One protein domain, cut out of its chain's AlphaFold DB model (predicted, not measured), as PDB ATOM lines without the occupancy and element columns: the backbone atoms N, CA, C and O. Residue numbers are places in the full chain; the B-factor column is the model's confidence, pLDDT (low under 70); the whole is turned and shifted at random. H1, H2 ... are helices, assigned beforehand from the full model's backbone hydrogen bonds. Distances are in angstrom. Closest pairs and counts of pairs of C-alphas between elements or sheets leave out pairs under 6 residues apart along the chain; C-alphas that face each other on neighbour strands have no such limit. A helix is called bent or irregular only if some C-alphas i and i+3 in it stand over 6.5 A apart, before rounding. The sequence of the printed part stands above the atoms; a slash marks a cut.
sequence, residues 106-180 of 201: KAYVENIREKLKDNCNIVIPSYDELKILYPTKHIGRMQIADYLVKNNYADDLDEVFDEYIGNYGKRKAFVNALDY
ATOM      1  N   LYS A 106     216.647 247.833 184.832       96.62
ATOM      2  CA  LYS A 106     215.736 246.879 184.185       96.62
ATOM      3  C   LYS A 106     216.438 245.583 183.791       96.62
ATOM      4  O   LYS A 106     216.041 244.516 184.243       96.62
ATOM      5  N   ALA A 107     217.523 245.664 183.018       97.88
ATOM      6  CA  ALA A 107     218.250 244.471 182.582       97.88
ATOM      7  C   ALA A 107     218.815 243.666 183.768       97.88
ATOM      8  O   ALA A 107     218.719 242.439 183.781       97.88
ATOM      9  N   TYR A 108     219.339 244.354 184.787       97.75
ATOM     10  CA  TYR A 108     219.848 243.737 186.011       97.75
ATOM     11  C   TYR A 108     218.771 242.928 186.752       97.75
ATOM     12  O   TYR A 108     218.969 241.749 187.050       97.75
ATOM     13  N   VAL A 109     217.614 243.542 187.006       98.00
ATOM     14  CA  VAL A 109     216.484 242.922 187.718       98.00
ATOM     15  C   VAL A 109     215.890 241.764 186.918       98.00
ATOM     16  O   VAL A 109     215.627 240.698 187.476       98.00
ATOM     17  N   GLU A 110     215.736 241.934 185.605       98.44
ATOM     18  CA  GLU A 110     215.201 240.891 184.729       98.44
ATOM     19  C   GLU A 110     216.090 239.636 184.731       98.44
ATOM     20  O   GLU A 110     215.562 238.527 184.803       98.44
ATOM     21  N   ASN A 111     217.419 239.795 184.770       98.56
ATOM     22  CA  ASN A 111     218.352 238.666 184.857       98.56
ATOM     23  C   ASN A 111     218.301 237.954 186.220       98.56
ATOM     24  O   ASN A 111     218.446 236.732 186.279       98.56
ATOM     25  N   ILE A 112     218.071 238.677 187.324       98.50
ATOM     26  CA  ILE A 112     217.844 238.035 188.633       98.50
ATOM     27  C   ILE A 112     216.577 237.181 188.572       98.50
ATOM     28  O   ILE A 112     216.585 236.027 189.001       98.50
ATOM     29  N   ARG A 113     215.501 237.726 187.993       98.56
ATOM     30  CA  ARG A 113     214.231 237.015 187.813       98.56
ATOM     31  C   ARG A 113     214.389 235.750 186.968       98.56
ATOM     32  O   ARG A 113     213.837 234.718 187.338       98.56
ATOM     33  N   GLU A 114     215.143 235.807 185.872       98.56
ATOM     34  CA  GLU A 114     215.437 234.625 185.049       98.56
ATOM     35  C   GLU A 114     216.174 233.552 185.856       98.56
ATOM     36  O   GLU A 114     215.745 232.400 185.876       98.56
ATOM     37  N   LYS A 115     217.201 233.923 186.631       98.62
ATOM     38  CA  LYS A 115     217.907 232.953 187.484       98.62
ATOM     39  C   LYS A 115     217.042 232.388 188.610       98.62
ATOM     40  O   LYS A 115     217.173 231.208 188.929       98.62
ATOM     41  N   LEU A 116     216.172 233.192 189.223       98.69
ATOM     42  CA  LEU A 116     215.205 232.704 190.215       98.69
ATOM     43  C   LEU A 116     214.274 231.654 189.598       98.69
ATOM     44  O   LEU A 116     214.049 230.599 190.197       98.69
ATOM     45  N   LYS A 117     213.797 231.897 188.376       98.56
ATOM     46  CA  LYS A 117     212.957 230.946 187.646       98.56
ATOM     47  C   LYS A 117     213.722 229.667 187.316       98.56
ATOM     48  O   LYS A 117     213.261 228.584 187.664       98.56
ATOM     49  N   ASP A 118     214.888 229.791 186.695       98.38
ATOM     50  CA  ASP A 118     215.615 228.646 186.146       98.38
ATOM     51  C   ASP A 118     216.252 227.777 187.238       98.38
ATOM     52  O   ASP A 118     216.222 226.551 187.154       98.38
ATOM     53  N   ASN A 119     216.787 228.398 188.296       98.19
ATOM     54  CA  ASN A 119     217.530 227.680 189.335       98.19
ATOM     55  C   ASN A 119     216.676 227.322 190.555       98.19
ATOM     56  O   ASN A 119     217.049 226.429 191.315       98.19
ATOM     57  N   CYS A 120     215.566 228.034 190.778       97.62
ATOM     58  CA  CYS A 120     214.754 227.885 191.990       97.62
ATOM     59  C   CYS A 120     213.278 227.586 191.703       97.62
ATOM     60  O   CYS A 120     212.538 227.329 192.648       97.62
ATOM     61  N   ASN A 121     212.840 227.607 190.436       97.94
ATOM     62  CA  ASN A 121     211.429 227.512 190.053       97.94
ATOM     63  C   ASN A 121     210.553 228.595 190.719       97.94
ATOM     64  O   ASN A 121     209.380 228.370 191.014       97.94
ATOM     65  N   ILE A 122     211.135 229.775 190.965       98.50
ATOM     66  CA  ILE A 122     210.456 230.930 191.559       98.50
ATOM     67  C   ILE A 122     210.180 231.951 190.459       98.50
ATOM     68  O   ILE A 122     211.100 232.432 189.800       98.50
ATOM     69  N   VAL A 123     208.911 232.312 190.280       98.06
ATOM     70  CA  VAL A 123     208.499 233.353 189.331       98.06
ATOM     71  C   VAL A 123     208.094 234.592 190.116       98.06
ATOM     72  O   VAL A 123     207.179 234.540 190.934       98.06
ATOM     73  N   ILE A 124     208.779 235.702 189.847       98.38
ATOM     74  CA  ILE A 124     208.475 237.022 190.411       98.38
ATOM     75  C   ILE A 124     207.942 237.962 189.312       98.38
ATOM     76  O   ILE A 124     208.107 237.649 188.126       98.38
ATOM     77  N   PRO A 125     207.322 239.104 189.665       98.38
ATOM     78  CA  PRO A 125     206.905 240.115 188.703       98.38
ATOM     79  C   PRO A 125     208.091 240.672 187.905       98.38
ATOM     80  O   PRO A 125     209.242 240.642 188.349       98.38
ATOM     81  N   SER A 126     207.806 241.184 186.712       98.00
ATOM     82  CA  SER A 126     208.767 241.931 185.894       98.00
ATOM     83  C   SER A 126     209.197 243.236 186.568       98.00
ATOM     84  O   SER A 126     208.541 243.730 187.486       98.00
ATOM     85  N   TYR A 127     210.279 243.840 186.075       97.12
ATOM     86  CA  TYR A 127     210.758 245.138 186.549       97.12
ATOM     87  C   TYR A 127     209.664 246.217 186.535       97.12
ATOM     88  O   TYR A 127     209.508 246.953 187.508       97.12
ATOM     89  N   ASP A 128     208.873 246.292 185.460       95.88
ATOM     90  CA  ASP A 128     207.819 247.302 185.329       95.88
ATOM     91  C   ASP A 128     206.648 247.036 186.296       95.88
ATOM     92  O   ASP A 128     206.064 247.980 186.825       95.88
ATOM     93  N   GLU A 129     206.343 245.771 186.593       97.25
ATOM     94  CA  GLU A 129     205.343 245.407 187.605       97.25
ATOM     95  C   GLU A 129     205.849 245.686 189.028       97.25
ATOM     96  O   GLU A 129     205.105 246.227 189.844       97.25
ATOM     97  N   LEU A 130     207.125 245.406 189.322       96.44
ATOM     98  CA  LEU A 130     207.746 245.759 190.603       96.44
ATOM     99  C   LEU A 130     207.699 247.276 190.845       96.44
ATOM    100  O   LEU A 130     207.387 247.699 191.953       96.44
ATOM    101  N   LYS A 131     207.907 248.104 189.813       93.50
ATOM    102  CA  LYS A 131     207.746 249.568 189.919       93.50
ATOM    103  C   LYS A 131     206.335 250.009 190.310       93.50
ATOM    104  O   LYS A 131     206.179 251.086 190.872       93.50
ATOM    105  N   ILE A 132     205.311 249.223 189.980       94.06
ATOM    106  CA  ILE A 132     203.921 249.511 190.362       94.06
ATOM    107  C   ILE A 132     203.663 249.052 191.801       94.06
ATOM    108  O   ILE A 132     202.958 249.730 192.545       94.06
ATOM    109  N   LEU A 133     204.231 247.908 192.192       93.75
ATOM    110  CA  LEU A 133     204.051 247.320 193.523       93.75
ATOM    111  C   LEU A 133     204.778 248.095 194.628       93.75
ATOM    112  O   LEU A 133     204.296 248.139 195.759       93.75
ATOM    113  N   TYR A 134     205.923 248.692 194.303       91.69
ATOM    114  CA  TYR A 134     206.779 249.380 195.260       91.69
ATOM    115  C   TYR A 134     206.779 250.887 194.994       91.69
ATOM    116  O   TYR A 134     207.327 251.317 193.977       91.69
ATOM    117  N   PRO A 135     206.210 251.713 195.895       83.56
ATOM    118  CA  PRO A 135     206.128 253.163 195.732       83.56
ATOM    119  C   PRO A 135     207.463 253.839 196.082       83.56
ATOM    120  O   PRO A 135     207.521 254.744 196.910       83.56
ATOM    121  N   THR A 136     208.544 253.373 195.464       85.06
ATOM    122  CA  THR A 136     209.905 253.811 195.744       85.06
ATOM    123  C   THR A 136     210.653 254.137 194.456       85.06
ATOM    124  O   THR A 136     210.294 253.666 193.371       85.06
ATOM    125  N   LYS A 137     211.697 254.966 194.542       82.50
ATOM    126  CA  LYS A 137     212.454 255.396 193.350       82.50
ATOM    127  C   LYS A 137     213.480 254.364 192.871       82.50
ATOM    128  O   LYS A 137     213.972 254.486 191.749       82.50
ATOM    129  N   HIS A 138     213.787 253.350 193.679       88.75
ATOM    130  CA  HIS A 138     214.767 252.313 193.366       88.75
ATOM    131  C   HIS A 138     214.123 250.929 193.292       88.75
ATOM    132  O   HIS A 138     213.571 250.447 194.272       88.75
ATOM    133  N   ILE A 139     214.257 250.240 192.158       93.75
ATOM    134  CA  ILE A 139     213.925 248.813 192.069       93.75
ATOM    135  C   ILE A 139     215.219 248.020 191.945       93.75
ATOM    136  O   ILE A 139     215.973 248.165 190.980       93.75
ATOM    137  N   GLY A 140     215.472 247.174 192.940       94.44
ATOM    138  CA  GLY A 140     216.657 246.332 192.998       94.44
ATOM    139  C   GLY A 140     216.438 245.081 193.839       94.44
ATOM    140  O   GLY A 140     215.318 244.607 194.015       94.44
ATOM    141  N   ARG A 141     217.538 244.538 194.369       95.44
ATOM    142  CA  ARG A 141     217.513 243.319 195.190       95.44
ATOM    143  C   ARG A 141     216.624 243.451 196.419       95.44
ATOM    144  O   ARG A 141     215.997 242.467 196.781       95.44
ATOM    145  N   MET A 142     216.541 244.639 197.017       95.31
ATOM    146  CA  MET A 142     215.718 244.862 198.202       95.31
ATOM    147  C   MET A 142     214.229 244.619 197.905       95.31
ATOM    148  O   MET A 142     213.587 243.821 198.578       95.31
ATOM    149  N   GLN A 143     213.689 245.188 196.823       96.06
ATOM    150  CA  GLN A 143     212.291 244.965 196.421       96.06
ATOM    151  C   GLN A 143     212.041 243.518 195.980       96.06
ATOM    152  O   GLN A 143     210.977 242.969 196.253       96.06
ATOM    153  N   ILE A 144     213.024 242.871 195.343       97.81
ATOM    154  CA  ILE A 144     212.943 241.434 195.053       97.81
ATOM    155  C   ILE A 144     212.862 240.636 196.359       97.81
ATOM    156  O   ILE A 144     212.020 239.751 196.473       97.81
ATOM    157  N   ALA A 145     213.697 240.944 197.348       97.44
ATOM    158  CA  ALA A 145     213.716 240.217 198.609       97.44
ATOM    159  C   ALA A 145     212.453 240.422 199.439       97.44
ATOM    160  O   ALA A 145     211.874 239.441 199.900       97.44
ATOM    161  N   ASP A 146     211.962 241.655 199.539       96.06
ATOM    162  CA  ASP A 146     210.672 241.925 200.167       96.06
ATOM    163  C   ASP A 146     209.533 241.156 199.466       96.06
ATOM    164  O   ASP A 146     208.692 240.560 200.142       96.06
ATOM    165  N   TYR A 147     209.537 241.080 198.127       97.69
ATOM    166  CA  TYR A 147     208.553 240.284 197.388       97.69
ATOM    167  C   TYR A 147     208.647 238.796 197.742       97.69
ATOM    168  O   TYR A 147     207.617 238.149 197.950       97.69
ATOM    169  N   LEU A 148     209.862 238.246 197.813       98.38
ATOM    170  CA  LEU A 148     210.075 236.838 198.141       98.38
ATOM    171  C   LEU A 148     209.555 236.498 199.542       98.38
ATOM    172  O   LEU A 148     208.814 235.524 199.683       98.38
ATOM    173  N   VAL A 149     209.847 237.339 200.536       98.12
ATOM    174  CA  VAL A 149     209.350 237.164 201.911       98.12
ATOM    175  C   VAL A 149     207.824 237.269 201.958       98.12
ATOM    176  O   VAL A 149     207.149 236.362 202.442       98.12
ATOM    177  N   LYS A 150     207.232 238.320 201.369       97.31
ATOM    178  CA  LYS A 150     205.766 238.517 201.367       97.31
ATOM    179  C   LYS A 150     204.985 237.395 200.679       97.31
ATOM    180  O   LYS A 150     203.796 237.233 200.948       97.31
ATOM    181  N   ASN A 151     205.632 236.638 199.794       98.00
ATOM    182  CA  ASN A 151     205.027 235.515 199.078       98.00
ATOM    183  C   ASN A 151     205.470 234.141 199.617       98.00
ATOM    184  O   ASN A 151     205.184 233.130 198.981       98.00
ATOM    185  N   ASN A 152     206.082 234.090 200.808       97.69
ATOM    186  CA  ASN A 152     206.502 232.867 201.507       97.69
ATOM    187  C   ASN A 152     207.532 232.020 200.733       97.69
ATOM    188  O   ASN A 152     207.534 230.793 200.835       97.69
ATOM    189  N   TYR A 153     208.392 232.660 199.937       97.75
ATOM    190  CA  TYR A 153     209.540 231.990 199.314       97.75
ATOM    191  C   TYR A 153     210.766 231.929 200.238       97.75
ATOM    192  O   TYR A 153     211.686 231.171 199.941       97.75
ATOM    193  N   ALA A 154     210.776 232.728 201.305       97.56
ATOM    194  CA  ALA A 154     211.779 232.779 202.367       97.56
ATOM    195  C   ALA A 154     211.126 233.337 203.647       97.56
ATOM    196  O   ALA A 154     210.122 234.052 203.553       97.56
ATOM    197  N   ASP A 155     211.695 233.031 204.809       97.44
ATOM    198  CA  ASP A 155     211.195 233.441 206.125       97.44
ATOM    199  C   ASP A 155     211.540 234.907 206.444       97.44
ATOM    200  O   ASP A 155     210.732 235.630 207.035       97.44
ATOM    201  N   ASP A 156     212.720 235.367 206.026       97.62
ATOM    202  CA  ASP A 156     213.199 236.727 206.255       97.62
ATOM    203  C   ASP A 156     214.161 237.218 205.156       97.62
ATOM    204  O   ASP A 156     214.463 236.527 204.179       97.62
ATOM    205  N   LEU A 157     214.597 238.475 205.282       96.62
ATOM    206  CA  LEU A 157     215.503 239.099 204.319       96.62
ATOM    207  C   LEU A 157     216.885 238.441 204.309       96.62
ATOM    208  O   LEU A 157     217.482 238.331 203.236       96.62
ATOM    209  N   ASP A 158     217.374 237.999 205.468       96.62
ATOM    210  CA  ASP A 158     218.697 237.389 205.596       96.62
ATOM    211  C   ASP A 158     218.737 236.074 204.814       96.62
ATOM    212  O   ASP A 158     219.635 235.876 203.991       96.62
ATOM    213  N   GLU A 159     217.701 235.236 204.947       97.38
ATOM    214  CA  GLU A 159     217.552 234.026 204.140       97.38
ATOM    215  C   GLU A 159     217.525 234.359 202.644       97.38
ATOM    216  O   GLU A 159     218.194 233.689 201.850       97.38
ATOM    217  N   VAL A 160     216.811 235.414 202.229       97.94
ATOM    218  CA  VAL A 160     216.783 235.784 200.809       97.94
ATOM    219  C   VAL A 160     218.185 236.101 200.276       97.94
ATOM    220  O   VAL A 160     218.569 235.639 199.187       97.94
ATOM    221  N   PHE A 161     218.947 236.915 201.009       97.31
ATOM    222  CA  PHE A 161     220.288 237.313 200.590       97.31
ATOM    223  C   PHE A 161     221.276 236.142 200.653       97.31
ATOM    224  O   PHE A 161     222.058 235.981 199.712       97.31
ATOM    225  N   ASP A 162     221.199 235.278 201.662       96.75
ATOM    226  CA  ASP A 162     222.100 234.132 201.800       96.75
ATOM    227  C   ASP A 162     221.803 233.012 200.794       96.75
ATOM    228  O   ASP A 162     222.722 232.408 200.224       96.75
ATOM    229  N   GLU A 163     220.533 232.724 200.518       97.31
ATOM    230  CA  GLU A 163     220.151 231.613 199.647       97.31
ATOM    231  C   GLU A 163     220.139 231.998 198.164       97.31
ATOM    232  O   GLU A 163     220.602 231.224 197.314       97.31
ATOM    233  N   TYR A 164     219.620 233.183 197.835       97.81
ATOM    234  CA  TYR A 164     219.244 233.518 196.462       97.81
ATOM    235  C   TYR A 164     220.138 234.592 195.845       97.81
ATOM    236  O   TYR A 164     220.920 234.285 194.943       97.81
ATOM    237  N   ILE A 165     220.004 235.848 196.274       97.31
ATOM    238  CA  ILE A 165     220.411 237.017 195.464       97.31
ATOM    239  C   ILE A 165     221.619 237.791 196.013       97.31
ATOM    240  O   ILE A 165     222.078 238.748 195.378       97.31
ATOM    241  N   GLY A 166     222.136 237.412 197.182       94.25
ATOM    242  CA  GLY A 166     223.245 238.102 197.831       94.25
ATOM    243  C   GLY A 166     224.608 237.851 197.195       94.25
ATOM    244  O   GLY A 166     224.812 236.987 196.339       94.25
ATOM    245  N   ASN A 167     225.571 238.667 197.620       90.25
ATOM    246  CA  ASN A 167     226.962 238.589 197.165       90.25
ATOM    247  C   ASN A 167     227.697 237.362 197.739       90.25
ATOM    248  O   ASN A 167     228.698 236.920 197.168       90.25
ATOM    249  N   TYR A 168     227.186 236.819 198.846       90.19
ATOM    250  CA  TYR A 168     227.724 235.695 199.609       90.19
ATOM    251  C   TYR A 168     226.669 234.583 199.735       90.19
ATOM    252  O   TYR A 168     225.616 234.660 199.109       90.19
ATOM    253  N   GLY A 169     226.978 233.519 200.475       92.50
ATOM    254  CA  GLY A 169     226.067 232.387 200.652       92.50
ATOM    255  C   GLY A 169     225.987 231.469 199.426       92.50
ATOM    256  O   GLY A 169     226.989 231.236 198.739       92.50
ATOM    257  N   LYS A 170     224.797 230.918 199.158       95.00
ATOM    258  CA  LYS A 170     224.553 229.943 198.076       95.00
ATOM    259  C   LYS A 170     224.356 230.587 196.711       95.00
ATOM    260  O   LYS A 170     224.629 229.936 195.704       95.00
ATOM    261  N   ARG A 171     223.929 231.857 196.672       95.50
ATOM    262  CA  ARG A 171     223.941 232.698 195.459       95.50
ATOM    263  C   ARG A 171     223.164 232.098 194.280       95.50
ATOM    264  O   ARG A 171     223.554 232.296 193.125       95.50
ATOM    265  N   LYS A 172     222.073 231.366 194.546       97.31
ATOM    266  CA  LYS A 172     221.315 230.615 193.522       97.31
ATOM    267  C   LYS A 172     220.823 231.493 192.368       97.31
ATOM    268  O   LYS A 172     220.720 231.020 191.240       97.31
ATOM    269  N   ALA A 173     220.557 232.768 192.629       97.94
ATOM    270  CA  ALA A 173     220.128 233.756 191.648       97.94
ATOM    271  C   ALA A 173     220.954 235.052 191.694       97.94
ATOM    272  O   ALA A 173     220.483 236.115 191.291       97.94
ATOM    273  N   PHE A 174     222.207 234.979 192.154       97.06
ATOM    274  CA  PHE A 174     223.091 236.139 192.168       97.06
ATOM    275  C   PHE A 174     223.385 236.634 190.746       97.06
ATOM    276  O   PHE A 174     223.765 235.865 189.853       97.06
ATOM    277  N   VAL A 175     223.297 237.948 190.565       96.81
ATOM    278  CA  VAL A 175     223.723 238.662 189.361       96.81
ATOM    279  C   VAL A 175     224.654 239.788 189.794       96.81
ATOM    280  O   VAL A 175     224.362 240.506 190.750       96.81
ATOM    281  N   ASN A 176     225.784 239.933 189.102       94.75
ATOM    282  CA  ASN A 176     226.702 241.037 189.340       94.75
ATOM    283  C   ASN A 176     226.118 242.316 188.730       94.75
ATOM    284  O   ASN A 176     225.881 242.369 187.525       94.75
ATOM    285  N   ALA A 177     225.890 243.344 189.551       94.19
ATOM    286  CA  ALA A 177     225.293 244.596 189.090       94.19
ATOM    287  C   ALA A 177     226.142 245.268 188.002       94.19
ATOM    288  O   ALA A 177     225.592 245.778 187.031       94.19
ATOM    289  N   LEU A 178     227.473 245.196 188.105       95.50
ATOM    290  CA  LEU A 178     228.388 245.835 187.153       95.50
ATOM    291  C   LEU A 178     228.366 245.246 185.736       95.50
ATOM    292  O   LEU A 178     228.931 245.852 184.830       95.50
ATOM    293  N   ASP A 179     227.717 244.098 185.534       96.00
ATOM    294  CA  ASP A 179     227.532 243.524 184.198       96.00
ATOM    295  C   ASP A 179     226.407 244.253 183.424       96.00
ATOM    296  O   ASP A 179     226.332 244.155 182.200       96.00
ATOM    297  N   TYR A 180     225.545 245.003 184.127       96.19
ATOM    298  CA  TYR A 180     224.345 245.656 183.575       96.19
ATOM    299  C   TYR A 180     224.230 247.141 183.937       96.19
ATOM    300  O   TYR A 180     223.543 247.896 183.253       96.19
TER     301      TYR A 180
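AT A GLANCE: This is residues 106 to 180 of the 201 residues of the protein "PHP domain-containing protein" of Ruminococcus bromii (UniProt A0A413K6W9). Two helices, H3 and H4, pack on each other at a steep angle, and the longest helix, H1, runs over one side of this pair, while short H2 sits off to one side near the first residues of H1 and near H3. The link of residues 121 to 126 folds back from the end of H1 toward its start, and after H4 a tail with no named element, residues 166 to 180, comes back to end 8.7 A from the first printed residue, C-alpha to C-alpha. The printed part has 75 residues, with four named helices in the order H1, H2, H3, H4 and no named strand; its class is all helix, with 41 residues in the helices. It is compact, with a radius of gyration of the C-alphas of 11.2 A, and its rounded outline spans 28 by 28 by 20 A.

HOW THE PARTS SIT: H1, residues 106 to 120, and H2, residues 127 to 133, only just touch, with 3 pairs of C-alphas within 8 A, and H1 does so with residues 106 to 110 alone. Their closest C-alphas, those of Lys 106 and Tyr 127, are 5.8 A apart, and their lines are about perpendicular at 90 degrees. H3, residues 141 to 150, is close to H1 but not clearly touching, the closest C-alphas being those of Val 109 and Arg 141 at 7.6 A; they run the same way at a steep tilt of 44 degrees. H2 and H3 are also close but not clearly touching, with the C-alphas of Leu 130 and Gln 143 closest at 7.4 A. H4, residues 157 to 165, touches H3, with the C-alphas of Ala 145 and Val 160 closest at 5.8 A, and they run opposite ways at a steep tilt of 65 degrees. H1 and H4 are close but not clearly touching, with the C-alphas of Ile 112 and Ile 165 closest at 7.4 A, and about perpendicular at 88 degrees. H2 and H4 are apart. In H1, H2 and H3 every O i to N i+4 pair is within hydrogen-bond range; in H4 it is 4 of 5.

IN THESE COORDINATES: H1 begins at C-alpha 106, (215.736, 246.879, 184.185), and ends at C-alpha 120, (214.754, 227.885, 191.990), 20.6 A away. H2 runs from Tyr 127 to Leu 133, 9.9 A. H3 runs from Arg 141 to Lys 150, 14.1 A. H4 runs 10.3 A from Leu 157 to C-alpha 165 at (220.411, 237.017, 195.464); it is irregular, with C-alphas 162 and 165 7.2 A apart.

THE WHOLE: The two C-alphas farthest apart, those of Ile 132 and Gly 169, are 29.8 A from each other. The printed part has no cut, and the three links between the helices are short but not tight. The C-alphas of residues 166 to 180 lie 8 to 16 A from the mean of the C-alphas. The mean pLDDT of the printed part is 96.1, and no printed residue is under 70.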